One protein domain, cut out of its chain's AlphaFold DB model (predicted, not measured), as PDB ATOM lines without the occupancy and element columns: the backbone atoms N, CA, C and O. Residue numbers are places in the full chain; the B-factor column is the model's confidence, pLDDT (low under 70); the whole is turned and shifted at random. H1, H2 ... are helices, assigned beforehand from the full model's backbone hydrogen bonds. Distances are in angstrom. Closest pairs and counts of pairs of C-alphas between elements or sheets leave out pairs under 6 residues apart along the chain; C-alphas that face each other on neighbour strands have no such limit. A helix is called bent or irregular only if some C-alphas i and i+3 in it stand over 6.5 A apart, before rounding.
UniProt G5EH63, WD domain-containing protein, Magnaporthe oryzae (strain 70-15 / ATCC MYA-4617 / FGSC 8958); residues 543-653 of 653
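AT A GLANCE: This is residues 543 to 653 of the 653 residues of the protein "WD domain-containing protein" of Magnaporthe oryzae (strain 70-15 / ATCC MYA-4617 / FGSC 8958) (UniProt G5EH63). H1 and the kinked H3 run opposite ways as a crossed pair, and the bent H4 folds over them like an L, arm H4a packing on H1 and arm H4b crossing H3. The short H5 folds back from H4b, while the long loop of residues 557 to 580 leads to H2 at one end. The printed part has 111 residues with five named helices, H1 to H5 in chain order, and no named strand: all helix. It is compact, with a radius of gyration of the C-alphas of 14.4 A and spans of 41 by 32 by 22 A.

HOW THE PARTS SIT: The hub is H4, residues 615 to 633, assigned as one helix by its hydrogen bonds but bent: C-alphas 622 and 625 are 8.1 A apart, and arms H4a, residues 615 to 622, and H4b, residues 625 to 633, are about perpendicular at 86 degrees. H4a touches residues 550 to 553 of H1, residues 543 to 556, at a shallow tilt of 21 degrees; the closest C-alphas, Leu 553 and Phe 619, are 6.8 A apart. H4b touches residues 596 to 597 of H3, residues 590 to 605, at a steep tilt of 65 degrees (closest C-alphas Cys 596 and Trp 627, 6.6 A). H1 and H3 touch, opposite ways at a steep tilt of 40 degrees; C-alphas 552 and 595 are closest, 4.6 A. H5, residues 637 to 642, touches H4b, closest at C-alphas 631 and 637, 4.7 A. H2, residues 581 to 587, meets H3 only through their link. Every O i to N i+4 pair is within hydrogen-bond range in H1, H2, H4a and H4b; H3 has 10 of 12, and H5 0 of 2 but 3 of 3 O i to N i+3 pairs.

IN THESE COORDINATES: H1 is 20.1 A long from C-alpha 543 at (-41.533, 3.626, -9.520). H3, 21.5 A, is irregular, with C-alphas 597 and 600 7.4 A apart and a kink of 50 degrees near residue 597. H4a is 10.8 A, H4b 12.3 A and H2 10.0 A; H5, 9.6 A, ends at C-alpha 642 at (-51.434, 15.115, 6.693).

THE WHOLE: The C-alphas farthest apart, Gln 582 and Thr 653, are 47.0 A apart. The printed part has no cut; the link from H1 to H2 is long. The pLDDT is under 70 at residue 559 and residues 638 to 653.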
ATOM      1  N   LYS A 543     -42.527   2.874  -8.744       95.06
ATOM      2  CA  LYS A 543     -41.533   3.626  -9.520       95.06
ATOM      3  C   LYS A 543     -42.141   4.874 -10.155       95.06
ATOM      4  O   LYS A 543     -41.519   5.936 -10.091       95.06
ATOM      5  N   THR A 544     -43.343   4.773 -10.715       96.25
ATOM      6  CA  THR A 544     -44.035   5.909 -11.331       96.25
ATOM      7  C   THR A 544     -44.414   6.959 -10.288       96.25
ATOM      8  O   THR A 544     -44.132   8.136 -10.495       96.25
ATOM      9  N   HIS A 545     -44.927   6.561  -9.116       96.00
ATOM     10  CA  HIS A 545     -45.154   7.474  -7.989       96.00
ATOM     11  C   HIS A 545     -43.875   8.223  -7.583       96.00
ATOM     12  O   HIS A 545     -43.892   9.444  -7.426       96.00
ATOM     13  N   LYS A 546     -42.737   7.520  -7.490       96.00
ATOM     14  CA  LYS A 546     -41.434   8.142  -7.203       96.00
ATOM     15  C   LYS A 546     -41.048   9.183  -8.256       96.00
ATOM     16  O   LYS A 546     -40.575  10.265  -7.910       96.00
ATOM     17  N   GLN A 547     -41.188   8.843  -9.536       95.94
ATOM     18  CA  GLN A 547     -40.851   9.735 -10.649       95.94
ATOM     19  C   GLN A 547     -41.757  10.966 -10.671       95.94
ATOM     20  O   GLN A 547     -41.260  12.083 -10.808       95.94
ATOM     21  N   LEU A 548     -43.058  10.771 -10.462       96.12
ATOM     22  CA  LEU A 548     -44.042  11.842 -10.411       96.12
ATOM     23  C   LEU A 548     -43.779  12.796  -9.242       96.12
ATOM     24  O   LEU A 548     -43.749  14.004  -9.443       96.12
ATOM     25  N   ALA A 549     -43.471  12.278  -8.049       96.06
ATOM     26  CA  ALA A 549     -43.102  13.114  -6.907       96.06
ATOM     27  C   ALA A 549     -41.861  13.978  -7.202       96.06
ATOM     28  O   ALA A 549     -41.864  15.179  -6.942       96.06
ATOM     29  N   LYS A 550     -40.819  13.393  -7.811       95.88
ATOM     30  CA  LYS A 550     -39.615  14.134  -8.228       95.88
ATOM     31  C   LYS A 550     -39.917  15.217  -9.261       95.88
ATOM     32  O   LYS A 550     -39.370  16.311  -9.166       95.88
ATOM     33  N   ARG A 551     -40.777  14.917 -10.237       96.44
ATOM     34  CA  ARG A 551     -41.236  15.870 -11.254       96.44
ATOM     35  C   ARG A 551     -42.004  17.031 -10.640       96.44
ATOM     36  O   ARG A 551     -41.694  18.173 -10.953       96.44
ATOM     37  N   CYS A 552     -42.924  16.755  -9.714       96.56
ATOM     38  CA  CYS A 552     -43.624  17.794  -8.965       96.56
ATOM     39  C   CYS A 552     -42.636  18.712  -8.231       96.56
ATOM     40  O   CYS A 552     -42.721  19.924  -8.373       96.56
ATOM     41  N   LEU A 553     -41.662  18.153  -7.507       95.50
ATOM     42  CA  LEU A 553     -40.656  18.948  -6.790       95.50
ATOM     43  C   LEU A 553     -39.794  19.788  -7.743       95.50
ATOM     44  O   LEU A 553     -39.580  20.969  -7.485       95.50
ATOM     45  N   LYS A 554     -39.354  19.215  -8.873       94.88
ATOM     46  CA  LYS A 554     -38.603  19.943  -9.909       94.88
ATOM     47  C   LYS A 554     -39.429  21.095 -10.488       94.88
ATOM     48  O   LYS A 554     -38.925  22.207 -10.563       94.88
ATOM     49  N   LEU A 555     -40.691  20.840 -10.845       95.06
ATOM     50  CA  LEU A 555     -41.614  21.853 -11.360       95.06
ATOM     51  C   LEU A 555     -41.777  23.005 -10.362       95.06
ATOM     52  O   LEU A 555     -41.671  24.166 -10.747       95.06
ATOM     53  N   LEU A 556     -41.996  22.688  -9.085       94.94
ATOM     54  CA  LEU A 556     -42.179  23.685  -8.030       94.94
ATOM     55  C   LEU A 556     -40.910  24.490  -7.721       94.94
ATOM     56  O   LEU A 556     -41.023  25.641  -7.319       94.94
ATOM     57  N   SER A 557     -39.730  23.899  -7.920       92.62
ATOM     58  CA  SER A 557     -38.433  24.557  -7.683       92.62
ATOM     59  C   SER A 557     -37.998  25.467  -8.843       92.62
ATOM     60  O   SER A 557     -36.971  26.134  -8.759       92.62
ATOM     61  N   THR A 558     -38.748  25.512  -9.947       89.25
ATOM     62  CA  THR A 558     -38.505  26.485 -11.021       89.25
ATOM     63  C   THR A 558     -38.848  27.891 -10.518       89.25
ATOM     64  O   THR A 558     -39.923  28.098  -9.955       89.25
ATOM     65  N   SER A 559     -37.958  28.863 -10.753       67.38
ATOM     66  CA  SER A 559     -37.923  30.191 -10.105       67.38
ATOM     67  C   SER A 559     -39.198  31.044 -10.190       67.38
ATOM     68  O   SER A 559     -39.338  32.006  -9.437       67.38
ATOM     69  N   ASP A 560     -40.138  30.704 -11.071       77.25
ATOM     70  CA  ASP A 560     -41.404  31.425 -11.232       77.25
ATOM     71  C   ASP A 560     -42.602  30.783 -10.525       77.25
ATOM     72  O   ASP A 560     -43.585  31.483 -10.274       77.25
ATOM     73  N   ASN A 561     -42.519  29.501 -10.154       88.25
ATOM     74  CA  ASN A 561     -43.666  28.739  -9.653       88.25
ATOM     75  C   ASN A 561     -43.866  28.867  -8.142       88.25
ATOM     76  O   ASN A 561     -45.005  28.933  -7.685       88.25
ATOM     77  N   LEU A 562     -42.779  28.921  -7.362       91.69
ATOM     78  CA  LEU A 562     -42.824  29.160  -5.919       91.69
ATOM     79  C   LEU A 562     -41.894  30.299  -5.523       91.69
ATOM     80  O   LEU A 562     -40.672  30.165  -5.508       91.69
ATOM     81  N   LYS A 563     -42.501  31.409  -5.115       90.19
ATOM     82  CA  LYS A 563     -41.815  32.581  -4.577       90.19
ATOM     83  C   LYS A 563     -42.690  33.255  -3.535       90.19
ATOM     84  O   LYS A 563     -43.903  33.063  -3.520       90.19
ATOM     85  N   LYS A 564     -42.066  34.055  -2.676       88.00
ATOM     86  CA  LYS A 564     -42.781  34.901  -1.720       88.00
ATOM     87  C   LYS A 564     -43.776  35.797  -2.457       88.00
ATOM     88  O   LYS A 564     -43.384  36.462  -3.415       88.00
ATOM     89  N   ASP A 565     -45.009  35.861  -1.959       87.00
ATOM     90  CA  ASP A 565     -46.093  36.632  -2.578       87.00
ATOM     91  C   ASP A 565     -46.356  36.185  -4.026       87.00
ATOM     92  O   ASP A 565     -46.379  36.990  -4.958       87.00
ATOM     93  N   VAL A 566     -46.524  34.872  -4.227       88.06
ATOM     94  CA  VAL A 566     -46.666  34.246  -5.558       88.06
ATOM     95  C   VAL A 566     -47.829  34.828  -6.369       88.06
ATOM     96  O   VAL A 566     -47.724  34.989  -7.583       88.06
ATOM     97  N   CYS A 567     -48.915  35.221  -5.697       87.50
ATOM     98  CA  CYS A 567     -50.075  35.873  -6.305       87.50
ATOM     99  C   CYS A 567     -49.963  37.409  -6.362       87.50
ATOM    100  O   CYS A 567     -50.922  38.063  -6.772       87.50
ATOM    101  N   ASN A 568     -48.824  37.990  -5.956       87.62
ATOM    102  CA  ASN A 568     -48.560  39.435  -5.920       87.62
ATOM    103  C   ASN A 568     -49.703  40.224  -5.246       87.62
ATOM    104  O   ASN A 568     -50.191  41.233  -5.762       87.62
ATOM    105  N   LEU A 569     -50.156  39.731  -4.092       86.44
ATOM    106  CA  LEU A 569     -51.275  40.279  -3.328       86.44
ATOM    107  C   LEU A 569     -50.887  41.583  -2.624       86.44
ATOM    108  O   LEU A 569     -51.762  42.402  -2.333       86.44
ATOM    109  N   ARG A 570     -49.587  41.790  -2.337       84.38
ATOM    110  CA  ARG A 570     -49.012  42.999  -1.704       84.38
ATOM    111  C   ARG A 570     -49.671  43.419  -0.383       84.38
ATOM    112  O   ARG A 570     -49.483  44.545   0.080       84.38
ATOM    113  N   LYS A 571     -50.445  42.525   0.232       81.12
ATOM    114  CA  LYS A 571     -51.182  42.733   1.480       81.12
ATOM    115  C   LYS A 571     -50.998  41.517   2.387       81.12
ATOM    116  O   LYS A 571     -51.758  40.553   2.277       81.12
ATOM    117  N   PRO A 572     -49.995  41.539   3.280       73.50
ATOM    118  CA  PRO A 572     -49.831  40.494   4.282       73.50
ATOM    119  C   PRO A 572     -51.107  40.370   5.131       73.50
ATOM    120  O   PRO A 572     -51.582  41.366   5.669       73.50
ATOM    121  N   GLY A 573     -51.664  39.160   5.239       74.69
ATOM    122  CA  GLY A 573     -52.850  38.882   6.062       74.69
ATOM    123  C   GLY A 573     -54.210  39.008   5.363       74.69
ATOM    124  O   GLY A 573     -55.226  38.928   6.048       74.69
ATOM    125  N   ILE A 574     -54.258  39.178   4.035       83.81
ATOM    126  CA  ILE A 574     -55.517  39.108   3.273       83.81
ATOM    127  C   ILE A 574     -56.225  37.760   3.492       83.81
ATOM    128  O   ILE A 574     -55.592  36.701   3.440       83.81
ATOM    129  N   SER A 575     -57.538  37.784   3.747       81.19
ATOM    130  CA  SER A 575     -58.306  36.547   3.905       81.19
ATOM    131  C   SER A 575     -58.385  35.791   2.580       81.19
ATOM    132  O   SER A 575     -58.594  36.388   1.524       81.19
ATOM    133  N   ARG A 576     -58.328  34.452   2.619       81.75
ATOM    134  CA  ARG A 576     -58.545  33.602   1.431       81.75
ATOM    135  C   ARG A 576     -59.860  33.926   0.714       81.75
ATOM    136  O   ARG A 576     -59.918  33.844  -0.512       81.75
ATOM    137  N   SER A 577     -60.903  34.288   1.462       79.94
ATOM    138  CA  SER A 577     -62.214  34.655   0.911       79.94
ATOM    139  C   SER A 577     -62.189  35.931   0.064       79.94
ATOM    140  O   SER A 577     -63.105  36.151  -0.718       79.94
ATOM    141  N   GLU A 578     -61.163  36.769   0.219       83.19
ATOM    142  CA  GLU A 578     -60.995  38.029  -0.513       83.19
ATOM    143  C   GLU A 578     -60.125  37.872  -1.774       83.19
ATOM    144  O   GLU A 578     -60.054  38.787  -2.593       83.19
ATOM    145  N   ILE A 579     -59.469  36.719  -1.955       85.69
ATOM    146  CA  ILE A 579     -58.645  36.437  -3.135       85.69
ATOM    147  C   ILE A 579     -59.542  35.857  -4.230       85.69
ATOM    148  O   ILE A 579     -60.143  34.793  -4.054       85.69
ATOM    149  N   SER A 580     -59.614  36.539  -5.374       86.69
ATOM    150  CA  SER A 580     -60.404  36.063  -6.508       86.69
ATOM    151  C   SER A 580     -59.777  34.826  -7.153       86.69
ATOM    152  O   SER A 580     -58.557  34.698  -7.265       86.69
ATOM    153  N   GLU A 581     -60.626  33.921  -7.637       83.38
ATOM    154  CA  GLU A 581     -60.176  32.684  -8.283       83.38
ATOM    155  C   GLU A 581     -59.365  32.955  -9.561       83.38
ATOM    156  O   GLU A 581     -58.477  32.187  -9.907       83.38
ATOM    157  N   GLN A 582     -59.610  34.089 -10.227       87.06
ATOM    158  CA  GLN A 582     -58.869  34.512 -11.415       87.06
ATOM    159  C   GLN A 582     -57.411  34.883 -11.104       87.06
ATOM    160  O   GLN A 582     -56.516  34.575 -11.890       87.06
ATOM    161  N   ILE A 583     -57.150  35.520  -9.955       88.31
ATOM    162  CA  ILE A 583     -55.776  35.803  -9.507       88.31
ATOM    163  C   ILE A 583     -55.046  34.486  -9.248       88.31
ATOM    164  O   ILE A 583     -53.904  34.311  -9.674       88.31
ATOM    165  N   ILE A 584     -55.730  33.546  -8.593       88.19
ATOM    166  CA  ILE A 584     -55.179  32.231  -8.269       88.19
ATOM    167  C   ILE A 584     -54.873  31.458  -9.547       88.19
ATOM    168  O   ILE A 584     -53.751  31.002  -9.703       88.19
ATOM    169  N   SER A 585     -55.815  31.345 -10.484       84.56
ATOM    170  CA  SER A 585     -55.604  30.581 -11.718       84.56
ATOM    171  C   SER A 585     -54.523  31.172 -12.625       84.56
ATOM    172  O   SER A 585     -53.864  30.420 -13.338       84.56
ATOM    173  N   THR A 586     -54.312  32.493 -12.578       87.19
ATOM    174  CA  THR A 586     -53.264  33.178 -13.356       87.19
ATOM    175  C   THR A 586     -51.876  32.960 -12.754       87.19
ATOM    176  O   THR A 586     -50.921  32.719 -13.487       87.19
ATOM    177  N   ALA A 587     -51.747  33.059 -11.429       88.50
ATOM    178  CA  ALA A 587     -50.461  32.924 -10.742       88.50
ATOM    179  C   ALA A 587     -50.076  31.464 -10.453       88.50
ATOM    180  O   ALA A 587     -48.899  31.138 -10.346       88.50
ATOM    181  N   LEU A 588     -51.072  30.594 -10.293       91.88
ATOM    182  CA  LEU A 588     -50.925  29.194  -9.919       91.88
ATOM    183  C   LEU A 588     -51.690  28.341 -10.937       91.88
ATOM    184  O   LEU A 588     -52.862  28.014 -10.710       91.88
ATOM    185  N   PRO A 589     -51.061  27.970 -12.064       91.81
ATOM    186  CA  PRO A 589     -51.685  27.089 -13.040       91.81
ATOM    187  C   PRO A 589     -51.939  25.692 -12.447       91.81
ATOM    188  O   PRO A 589     -51.443  25.329 -11.374       91.81
ATOM    189  N   ARG A 590     -52.770  24.893 -13.126       91.38
ATOM    190  CA  ARG A 590     -53.290  23.613 -12.605       91.38
ATOM    191  C   ARG A 590     -52.193  22.604 -12.254       91.38
ATOM    192  O   ARG A 590     -52.334  21.896 -11.262       91.38
ATOM    193  N   ASP A 591     -51.108  22.559 -13.016       93.88
ATOM    194  CA  ASP A 591     -49.925  21.728 -12.764       93.88
ATOM    195  C   ASP A 591     -49.181  22.134 -11.482       93.88
ATOM    196  O   ASP A 591     -48.835  21.263 -10.680       93.88
ATOM    197  N   VAL A 592     -49.020  23.436 -11.217       94.56
ATOM    198  CA  VAL A 592     -48.432  23.947  -9.965       94.56
ATOM    199  C   VAL A 592     -49.342  23.649  -8.776       94.56
ATOM    200  O   VAL A 592     -48.873  23.174  -7.739       94.56
ATOM    201  N   GLN A 593     -50.655  23.863  -8.917       92.94
ATOM    202  CA  GLN A 593     -51.618  23.506  -7.871       92.94
ATOM    203  C   GLN A 593     -51.587  22.003  -7.573       92.94
ATOM    204  O   GLN A 593     -51.585  21.601  -6.409       92.94
ATOM    205  N   TYR A 594     -51.533  21.168  -8.611       92.94
ATOM    206  CA  TYR A 594     -51.425  19.722  -8.479       92.94
ATOM    207  C   TYR A 594     -50.148  19.314  -7.752       92.94
ATOM    208  O   TYR A 594     -50.209  18.585  -6.762       92.94
ATOM    209  N   ALA A 595     -48.999  19.820  -8.205       95.00
ATOM    210  CA  ALA A 595     -47.712  19.514  -7.610       95.00
ATOM    211  C   ALA A 595     -47.691  19.911  -6.132       95.00
ATOM    212  O   ALA A 595     -47.329  19.084  -5.298       95.00
ATOM    213  N   CYS A 596     -48.176  21.111  -5.788       93.25
ATOM    214  CA  CYS A 596     -48.298  21.571  -4.403       93.25
ATOM    215  C   CYS A 596     -49.162  20.643  -3.538       93.25
ATOM    216  O   CYS A 596     -48.841  20.434  -2.370       93.25
ATOM    217  N   ARG A 597     -50.250  20.089  -4.080       89.94
ATOM    218  CA  ARG A 597     -51.181  19.236  -3.325       89.94
ATOM    219  C   ARG A 597     -50.691  17.796  -3.180       89.94
ATOM    220  O   ARG A 597     -50.883  17.194  -2.127       89.94
ATOM    221  N   TYR A 598     -50.061  17.240  -4.215       91.38
ATOM    222  CA  TYR A 598     -49.901  15.787  -4.341       91.38
ATOM    223  C   TYR A 598     -48.462  15.268  -4.344       91.38
ATOM    224  O   TYR A 598     -48.281  14.050  -4.277       91.38
ATOM    225  N   TRP A 599     -47.430  16.123  -4.330       93.88
ATOM    226  CA  TRP A 599     -46.042  15.635  -4.262       93.88
ATOM    227  C   TRP A 599     -45.801  14.741  -3.030       93.88
ATOM    228  O   TRP A 599     -45.176  13.687  -3.150       93.88
ATOM    229  N   VAL A 600     -46.369  15.106  -1.870       91.12
ATOM    230  CA  VAL A 600     -46.274  14.331  -0.617       91.12
ATOM    231  C   VAL A 600     -46.965  12.976  -0.752       91.12
ATOM    232  O   VAL A 600     -46.416  11.955  -0.342       91.12
ATOM    233  N   TYR A 601     -48.166  12.966  -1.338       89.00
ATOM    234  CA  TYR A 601     -48.933  11.748  -1.586       89.00
ATOM    235  C   TYR A 601     -48.130  10.777  -2.458       89.00
ATOM    236  O   TYR A 601     -47.896   9.640  -2.059       89.00
ATOM    237  N   HIS A 602     -47.613  11.243  -3.595       93.38
ATOM    238  CA  HIS A 602     -46.811  10.405  -4.482       93.38
ATOM    239  C   HIS A 602     -45.503   9.941  -3.842       93.38
ATOM    240  O   HIS A 602     -45.091   8.801  -4.046       93.38
ATOM    241  N   TRP A 603     -44.863  10.779  -3.024       94.19
ATOM    242  CA  TRP A 603     -43.676  10.356  -2.292       94.19
ATOM    243  C   TRP A 603     -43.997   9.231  -1.303       94.19
ATOM    244  O   TRP A 603     -43.295   8.220  -1.275       94.19
ATOM    245  N   LYS A 604     -45.098   9.347  -0.551       90.56
ATOM    246  CA  LYS A 604     -45.567   8.305   0.372       90.56
ATOM    247  C   LYS A 604     -45.883   6.993  -0.357       90.56
ATOM    248  O   LYS A 604     -45.378   5.946   0.046       90.56
ATOM    249  N   GLU A 605     -46.646   7.052  -1.448       90.44
ATOM    250  CA  GLU A 605     -47.024   5.865  -2.234       90.44
ATOM    251  C   GLU A 605     -45.833   5.209  -2.947       90.44
ATOM    252  O   GLU A 605     -45.840   4.007  -3.215       90.44
ATOM    253  N   SER A 606     -44.750   5.958  -3.182       92.94
ATOM    254  CA  SER A 606     -43.499   5.390  -3.693       92.94
ATOM    255  C   SER A 606     -42.786   4.461  -2.703       92.94
ATOM    256  O   SER A 606     -41.859   3.750  -3.093       92.94
ATOM    257  N   LYS A 607     -43.180   4.483  -1.418       91.81
ATOM    258  CA  LYS A 607     -42.555   3.743  -0.305       91.81
ATOM    259  C   LYS A 607     -41.064   4.058  -0.101       91.81
ATOM    260  O   LYS A 607     -40.357   3.321   0.590       91.81
ATOM    261  N   VAL A 608     -40.571   5.161  -0.669       89.31
ATOM    262  CA  VAL A 608     -39.191   5.631  -0.504       89.31
ATOM    263  C   VAL A 608     -39.072   6.459   0.773       89.31
ATOM    264  O   VAL A 608     -39.883   7.343   1.041       89.31
ATOM    265  N   ARG A 609     -38.028   6.195   1.566       88.19
ATOM    266  CA  ARG A 609     -37.693   7.016   2.737       88.19
ATOM    267  C   ARG A 609     -36.993   8.302   2.309       88.19
ATOM    268  O   ARG A 609     -36.134   8.256   1.430       88.19
ATOM    269  N   ILE A 610     -37.347   9.401   2.967       87.50
ATOM    270  CA  ILE A 610     -36.641  10.682   2.858       87.50
ATOM    271  C   ILE A 610     -35.259  10.522   3.494       87.50
ATOM    272  O   ILE A 610     -35.107   9.780   4.470       87.50
ATOM    273  N   ARG A 611     -34.255  11.165   2.907       85.56
ATOM    274  CA  ARG A 611     -32.886  11.213   3.422       85.56
ATOM    275  C   ARG A 611     -32.408  12.654   3.440       85.56
ATOM    276  O   ARG A 611     -32.835  13.449   2.605       85.56
ATOM    277  N   ASP A 612     -31.488  12.953   4.345       81.88
ATOM    278  CA  ASP A 612     -30.790  14.233   4.316       81.88
ATOM    279  C   ASP A 612     -30.105  14.414   2.955       81.88
ATOM    280  O   ASP A 612     -29.653  13.451   2.325       81.88
ATOM    281  N   ASP A 613     -30.117  15.657   2.482       84.81
ATOM    282  CA  ASP A 613     -29.586  16.100   1.183       84.81
ATOM    283  C   ASP A 613     -30.243  15.478  -0.060       84.81
ATOM    284  O   ASP A 613     -29.732  15.598  -1.177       84.81
ATOM    285  N   ASP A 614     -31.408  14.840   0.091       90.12
ATOM    286  CA  ASP A 614     -32.217  14.449  -1.057       90.12
ATOM    287  C   ASP A 614     -33.026  15.627  -1.643       90.12
ATOM    288  O   ASP A 614     -33.041  16.750  -1.135       90.12
ATOM    289  N   ILE A 615     -33.719  15.368  -2.757       91.62
ATOM    290  CA  ILE A 615     -34.544  16.373  -3.448       91.62
ATOM    291  C   ILE A 615     -35.673  16.932  -2.566       91.62
ATOM    292  O   ILE A 615     -36.078  18.075  -2.756       91.62
ATOM    293  N   VAL A 616     -36.187  16.143  -1.616       92.75
ATOM    294  CA  VAL A 616     -37.224  16.587  -0.679       92.75
ATOM    295  C   VAL A 616     -36.598  17.504   0.363       92.75
ATOM    296  O   VAL A 616     -37.147  18.573   0.613       92.75
ATOM    297  N   HIS A 617     -35.445  17.131   0.929       89.94
ATOM    298  CA  HIS A 617     -34.713  17.980   1.867       89.94
ATOM    299  C   HIS A 617     -34.359  19.333   1.238       89.94
ATOM    300  O   HIS A 617     -34.704  20.368   1.805       89.94
ATOM    301  N   GLY A 618     -33.769  19.332   0.035       91.50
ATOM    302  CA  GLY A 618     -33.430  20.560  -0.689       91.50
ATOM    303  C   GLY A 618     -34.652  21.442  -0.965       91.50
ATOM    304  O   GLY A 618     -34.638  22.633  -0.663       91.50
ATOM    305  N   PHE A 619     -35.750  20.843  -1.439       94.31
ATOM    306  CA  PHE A 619     -37.002  21.566  -1.662       94.31
ATOM    307  C   PHE A 619     -37.563  22.185  -0.377       94.31
ATOM    308  O   PHE A 619     -37.995  23.334  -0.383       94.31
ATOM    309  N   LEU A 620     -37.578  21.441   0.732       92.56
ATOM    310  CA  LEU A 620     -38.105  21.944   2.001       92.56
ATOM    311  C   LEU A 620     -37.204  23.030   2.602       92.56
ATOM    312  O   LEU A 620     -37.724  23.998   3.151       92.56
ATOM    313  N   ALA A 621     -35.883  22.908   2.472       90.31
ATOM    314  CA  ALA A 621     -34.942  23.917   2.951       90.31
ATOM    315  C   ALA A 621     -35.142  25.277   2.256       90.31
ATOM    316  O   ALA A 621     -35.042  26.318   2.905       90.31
ATOM    317  N   GLU A 622     -35.474  25.274   0.963       91.25
ATOM    318  CA  GLU A 622     -35.620  26.496   0.163       91.25
ATOM    319  C   GLU A 622     -37.072  27.002   0.058       91.25
ATOM    320  O   GLU A 622     -37.335  28.204   0.158       91.25
ATOM    321  N   HIS A 623     -38.043  26.102  -0.118       93.69
ATOM    322  CA  HIS A 623     -39.412  26.444  -0.518       93.69
ATOM    323  C   HIS A 623     -40.513  26.063   0.479       93.69
ATOM    324  O   HIS A 623     -41.686  26.269   0.164       93.69
ATOM    325  N   LEU A 624     -40.202  25.587   1.694       92.00
ATOM    326  CA  LEU A 624     -41.231  25.212   2.683       92.00
ATOM    327  C   LEU A 624     -42.258  26.331   2.932       92.00
ATOM    328  O   LEU A 624     -43.462  26.083   2.888       92.00
ATOM    329  N   LEU A 625     -41.802  27.565   3.166       91.25
ATOM    330  CA  LEU A 625     -42.707  28.688   3.436       91.25
ATOM    331  C   LEU A 625     -43.517  29.091   2.195       91.25
ATOM    332  O   LEU A 625     -44.711  29.354   2.318       91.25
ATOM    333  N   HIS A 626     -42.898  29.076   1.011       92.75
ATOM    334  CA  HIS A 626     -43.570  29.357  -0.262       92.75
ATOM    335  C   HIS A 626     -44.672  28.326  -0.555       92.75
ATOM    336  O   HIS A 626     -45.773  28.668  -0.979       92.75
ATOM    337  N   TRP A 627     -44.403  27.051  -0.268       93.19
ATOM    338  CA  TRP A 627     -45.370  25.970  -0.422       93.19
ATOM    339  C   TRP A 627     -46.547  26.098   0.557       93.19
ATOM    340  O   TRP A 627     -47.704  25.949   0.156       93.19
ATOM    341  N   LEU A 628     -46.281  26.425   1.828       90.81
ATOM    342  CA  LEU A 628     -47.335  26.668   2.820       90.81
ATOM    343  C   LEU A 628     -48.200  27.884   2.466       90.81
ATOM    344  O   LEU A 628     -49.419  27.832   2.646       90.81
ATOM    345  N   GLU A 629     -47.592  28.947   1.932       90.19
ATOM    346  CA  GLU A 629     -48.301  30.114   1.400       90.19
ATOM    347  C   GLU A 629     -49.285  29.692   0.300       90.19
ATOM    348  O   GLU A 629     -50.482  29.966   0.414       90.19
ATOM    349  N   VAL A 630     -48.819  28.939  -0.705       91.19
ATOM    350  CA  VAL A 630     -49.674  28.428  -1.789       91.19
ATOM    351  C   VAL A 630     -50.815  27.572  -1.254       91.19
ATOM    352  O   VAL A 630     -51.965  27.800  -1.626       91.19
ATOM    353  N   LEU A 631     -50.547  26.621  -0.351       88.50
ATOM    354  CA  LEU A 631     -51.597  25.786   0.246       88.50
ATOM    355  C   LEU A 631     -52.634  26.611   1.024       88.50
ATOM    356  O   LEU A 631     -53.819  26.265   1.022       88.50
ATOM    357  N   GLY A 632     -52.220  27.706   1.665       86.88
ATOM    358  CA  GLY A 632     -53.126  28.696   2.247       86.88
ATOM    359  C   GLY A 632     -53.985  29.388   1.184       86.88
ATOM    360  O   GLY A 632     -55.213  29.404   1.303       86.88
ATOM    361  N   ILE A 633     -53.356  29.875   0.110       88.62
ATOM    362  CA  ILE A 633     -54.009  30.562  -1.018       88.62
ATOM    363  C   ILE A 633     -54.988  29.653  -1.764       88.62
ATOM    364  O   ILE A 633     -56.015  30.130  -2.218       88.62
ATOM    365  N   ILE A 634     -54.762  28.343  -1.867       86.44
ATOM    366  CA  ILE A 634     -55.740  27.433  -2.493       86.44
ATOM    367  C   ILE A 634     -56.740  26.838  -1.487       86.44
ATOM    368  O   ILE A 634     -57.570  26.004  -1.845       86.44
ATOM    369  N   GLY A 635     -56.698  27.259  -0.215       80.25
ATOM    370  CA  GLY A 635     -57.622  26.789   0.822       80.25
ATOM    371  C   GLY A 635     -57.442  25.306   1.173       80.25
ATOM    372  O   GLY A 635     -58.413  24.606   1.464       80.25
ATOM    373  N   ARG A 636     -56.206  24.801   1.096       79.00
ATOM    374  CA  ARG A 636     -55.830  23.399   1.350       79.00
ATOM    375  C   ARG A 636     -54.722  23.257   2.394       79.00
ATOM    376  O   ARG A 636     -54.106  22.206   2.498       79.00
ATOM    377  N   ILE A 637     -54.510  24.261   3.246       78.62
ATOM    378  CA  ILE A 637     -53.458  24.230   4.277       78.62
ATOM    379  C   ILE A 637     -53.550  23.020   5.219       78.62
ATOM    380  O   ILE A 637     -52.528  22.530   5.688       78.62
ATOM    381  N   ARG A 638     -54.750  22.466   5.449       68.00
ATOM    382  CA  ARG A 638     -54.932  21.233   6.239       68.00
ATOM    383  C   ARG A 638     -54.252  20.011   5.603       68.00
ATOM    384  O   ARG A 638     -53.841  19.116   6.334       68.00
ATOM    385  N   GLU A 639     -54.079  19.987   4.280       67.50
ATOM    386  CA  GLU A 639     -53.372  18.916   3.564       67.50
ATOM    387  C   GLU A 639     -51.868  18.904   3.921       67.50
ATOM    388  O   GLU A 639     -51.277  17.830   3.997       67.50
ATOM    389  N   SER A 640     -51.276  20.050   4.306       65.75
ATOM    390  CA  SER A 640     -49.898  20.097   4.843       65.75
ATOM    391  C   SER A 640     -49.749  19.329   6.165       65.75
ATOM    392  O   SER A 640     -48.712  18.720   6.426       65.75
ATOM    393  N   ALA A 641     -50.810  19.279   6.981       52.44
ATOM    394  CA  ALA A 641     -50.817  18.582   8.264       52.44
ATOM    395  C   ALA A 641     -50.999  17.062   8.120       52.44
ATOM    396  O   ALA A 641     -50.633  16.328   9.033       52.44
ATOM    397  N   ALA A 642     -51.496  16.551   6.987       47.47
ATOM    398  CA  ALA A 642     -51.434  15.115   6.693       47.47
ATOM    399  C   ALA A 642     -49.983  14.646   6.446       47.47
ATOM    400  O   ALA A 642     -49.666  13.474   6.645       47.47
ATOM    401  N   GLY A 643     -49.074  15.579   6.129       41.47
ATOM    402  CA  GLY A 643     -47.620  15.395   6.131       41.47
ATOM    403  C   GLY A 643     -46.976  15.330   7.526       41.47
ATOM    404  O   GLY A 643     -45.751  15.326   7.614       41.47
ATOM    405  N   ARG A 644     -47.761  15.243   8.617       39.56
ATOM    406  CA  ARG A 644     -47.313  15.226  10.035       39.56
ATOM    407  C   ARG A 644     -46.286  14.152  10.427       39.56
ATOM    408  O   ARG A 644     -45.863  14.137  11.576       39.56
ATOM    409  N   TRP A 645     -45.838  13.305   9.506       40.75
ATOM    410  CA  TRP A 645     -44.772  12.324   9.734       40.75
ATOM    411  C   TRP A 645     -43.447  12.642   9.033       40.75
ATOM    412  O   TRP A 645     -42.500  11.879   9.181       40.75
ATOM    413  N   ILE A 646     -43.344  13.758   8.302       43.12
ATOM    414  CA  ILE A 646     -42.093  14.134   7.618       43.12
ATOM    415  C   ILE A 646     -41.153  14.930   8.545       43.12
ATOM    416  O   ILE A 646     -39.942  14.863   8.389       43.12
ATOM    417  N   GLY A 647     -41.681  15.623   9.563       32.97
ATOM    418  CA  GLY A 647     -40.885  16.518  10.422       32.97
ATOM    419  C   GLY A 647     -40.422  15.970  11.779       32.97
ATOM    420  O   GLY A 647     -39.635  16.634  12.441       32.97
ATOM    421  N   LEU A 648     -40.888  14.798  12.229       32.16
ATOM    422  CA  LEU A 648     -40.620  14.293  13.596       32.16
ATOM    423  C   LEU A 648     -39.629  13.120  13.675       32.16
ATOM    424  O   LEU A 648     -39.459  12.538  14.738       32.16
ATOM    425  N   THR A 649     -38.942  12.788  12.580       32.84
ATOM    426  CA  THR A 649     -37.795  11.853  12.603       32.84
ATOM    427  C   THR A 649     -36.452  12.523  12.304       32.84
ATOM    428  O   THR A 649     -35.428  11.855  12.358       32.84
ATOM    429  N   ALA A 650     -36.436  13.841  12.068       34.12
ATOM    430  CA  ALA A 650     -35.208  14.621  11.889       34.12
ATOM    431  C   ALA A 650     -34.656  15.222  13.200       34.12
ATOM    432  O   ALA A 650     -33.559  15.767  13.204       34.12
ATOM    433  N   TYR A 651     -35.379  15.114  14.322       33.25
ATOM    434  CA  TYR A 651     -34.899  15.563  15.633       33.25
ATOM    435  C   TYR A 651     -35.355  14.612  16.750       33.25
ATOM    436  O   TYR A 651     -36.526  14.596  17.126       33.25
ATOM    437  N   GLY A 652     -34.400  13.846  17.283       31.12
ATOM    438  CA  GLY A 652     -34.527  12.916  18.412       31.12
ATOM    439  C   GLY A 652     -34.070  11.524  17.980       31.12
ATOM    440  O   GLY A 652     -34.799  10.850  17.264       31.12
ATOM    441  N   THR A 653     -32.874  11.034  18.297       32.38
ATOM    442  CA  THR A 653     -31.854  11.353  19.318       32.38
ATOM    443  C   THR A 653     -30.466  11.140  18.745       32.38
ATOM    444  O   THR A 653     -30.333  10.159  17.976       32.38
TER     445      THR A 653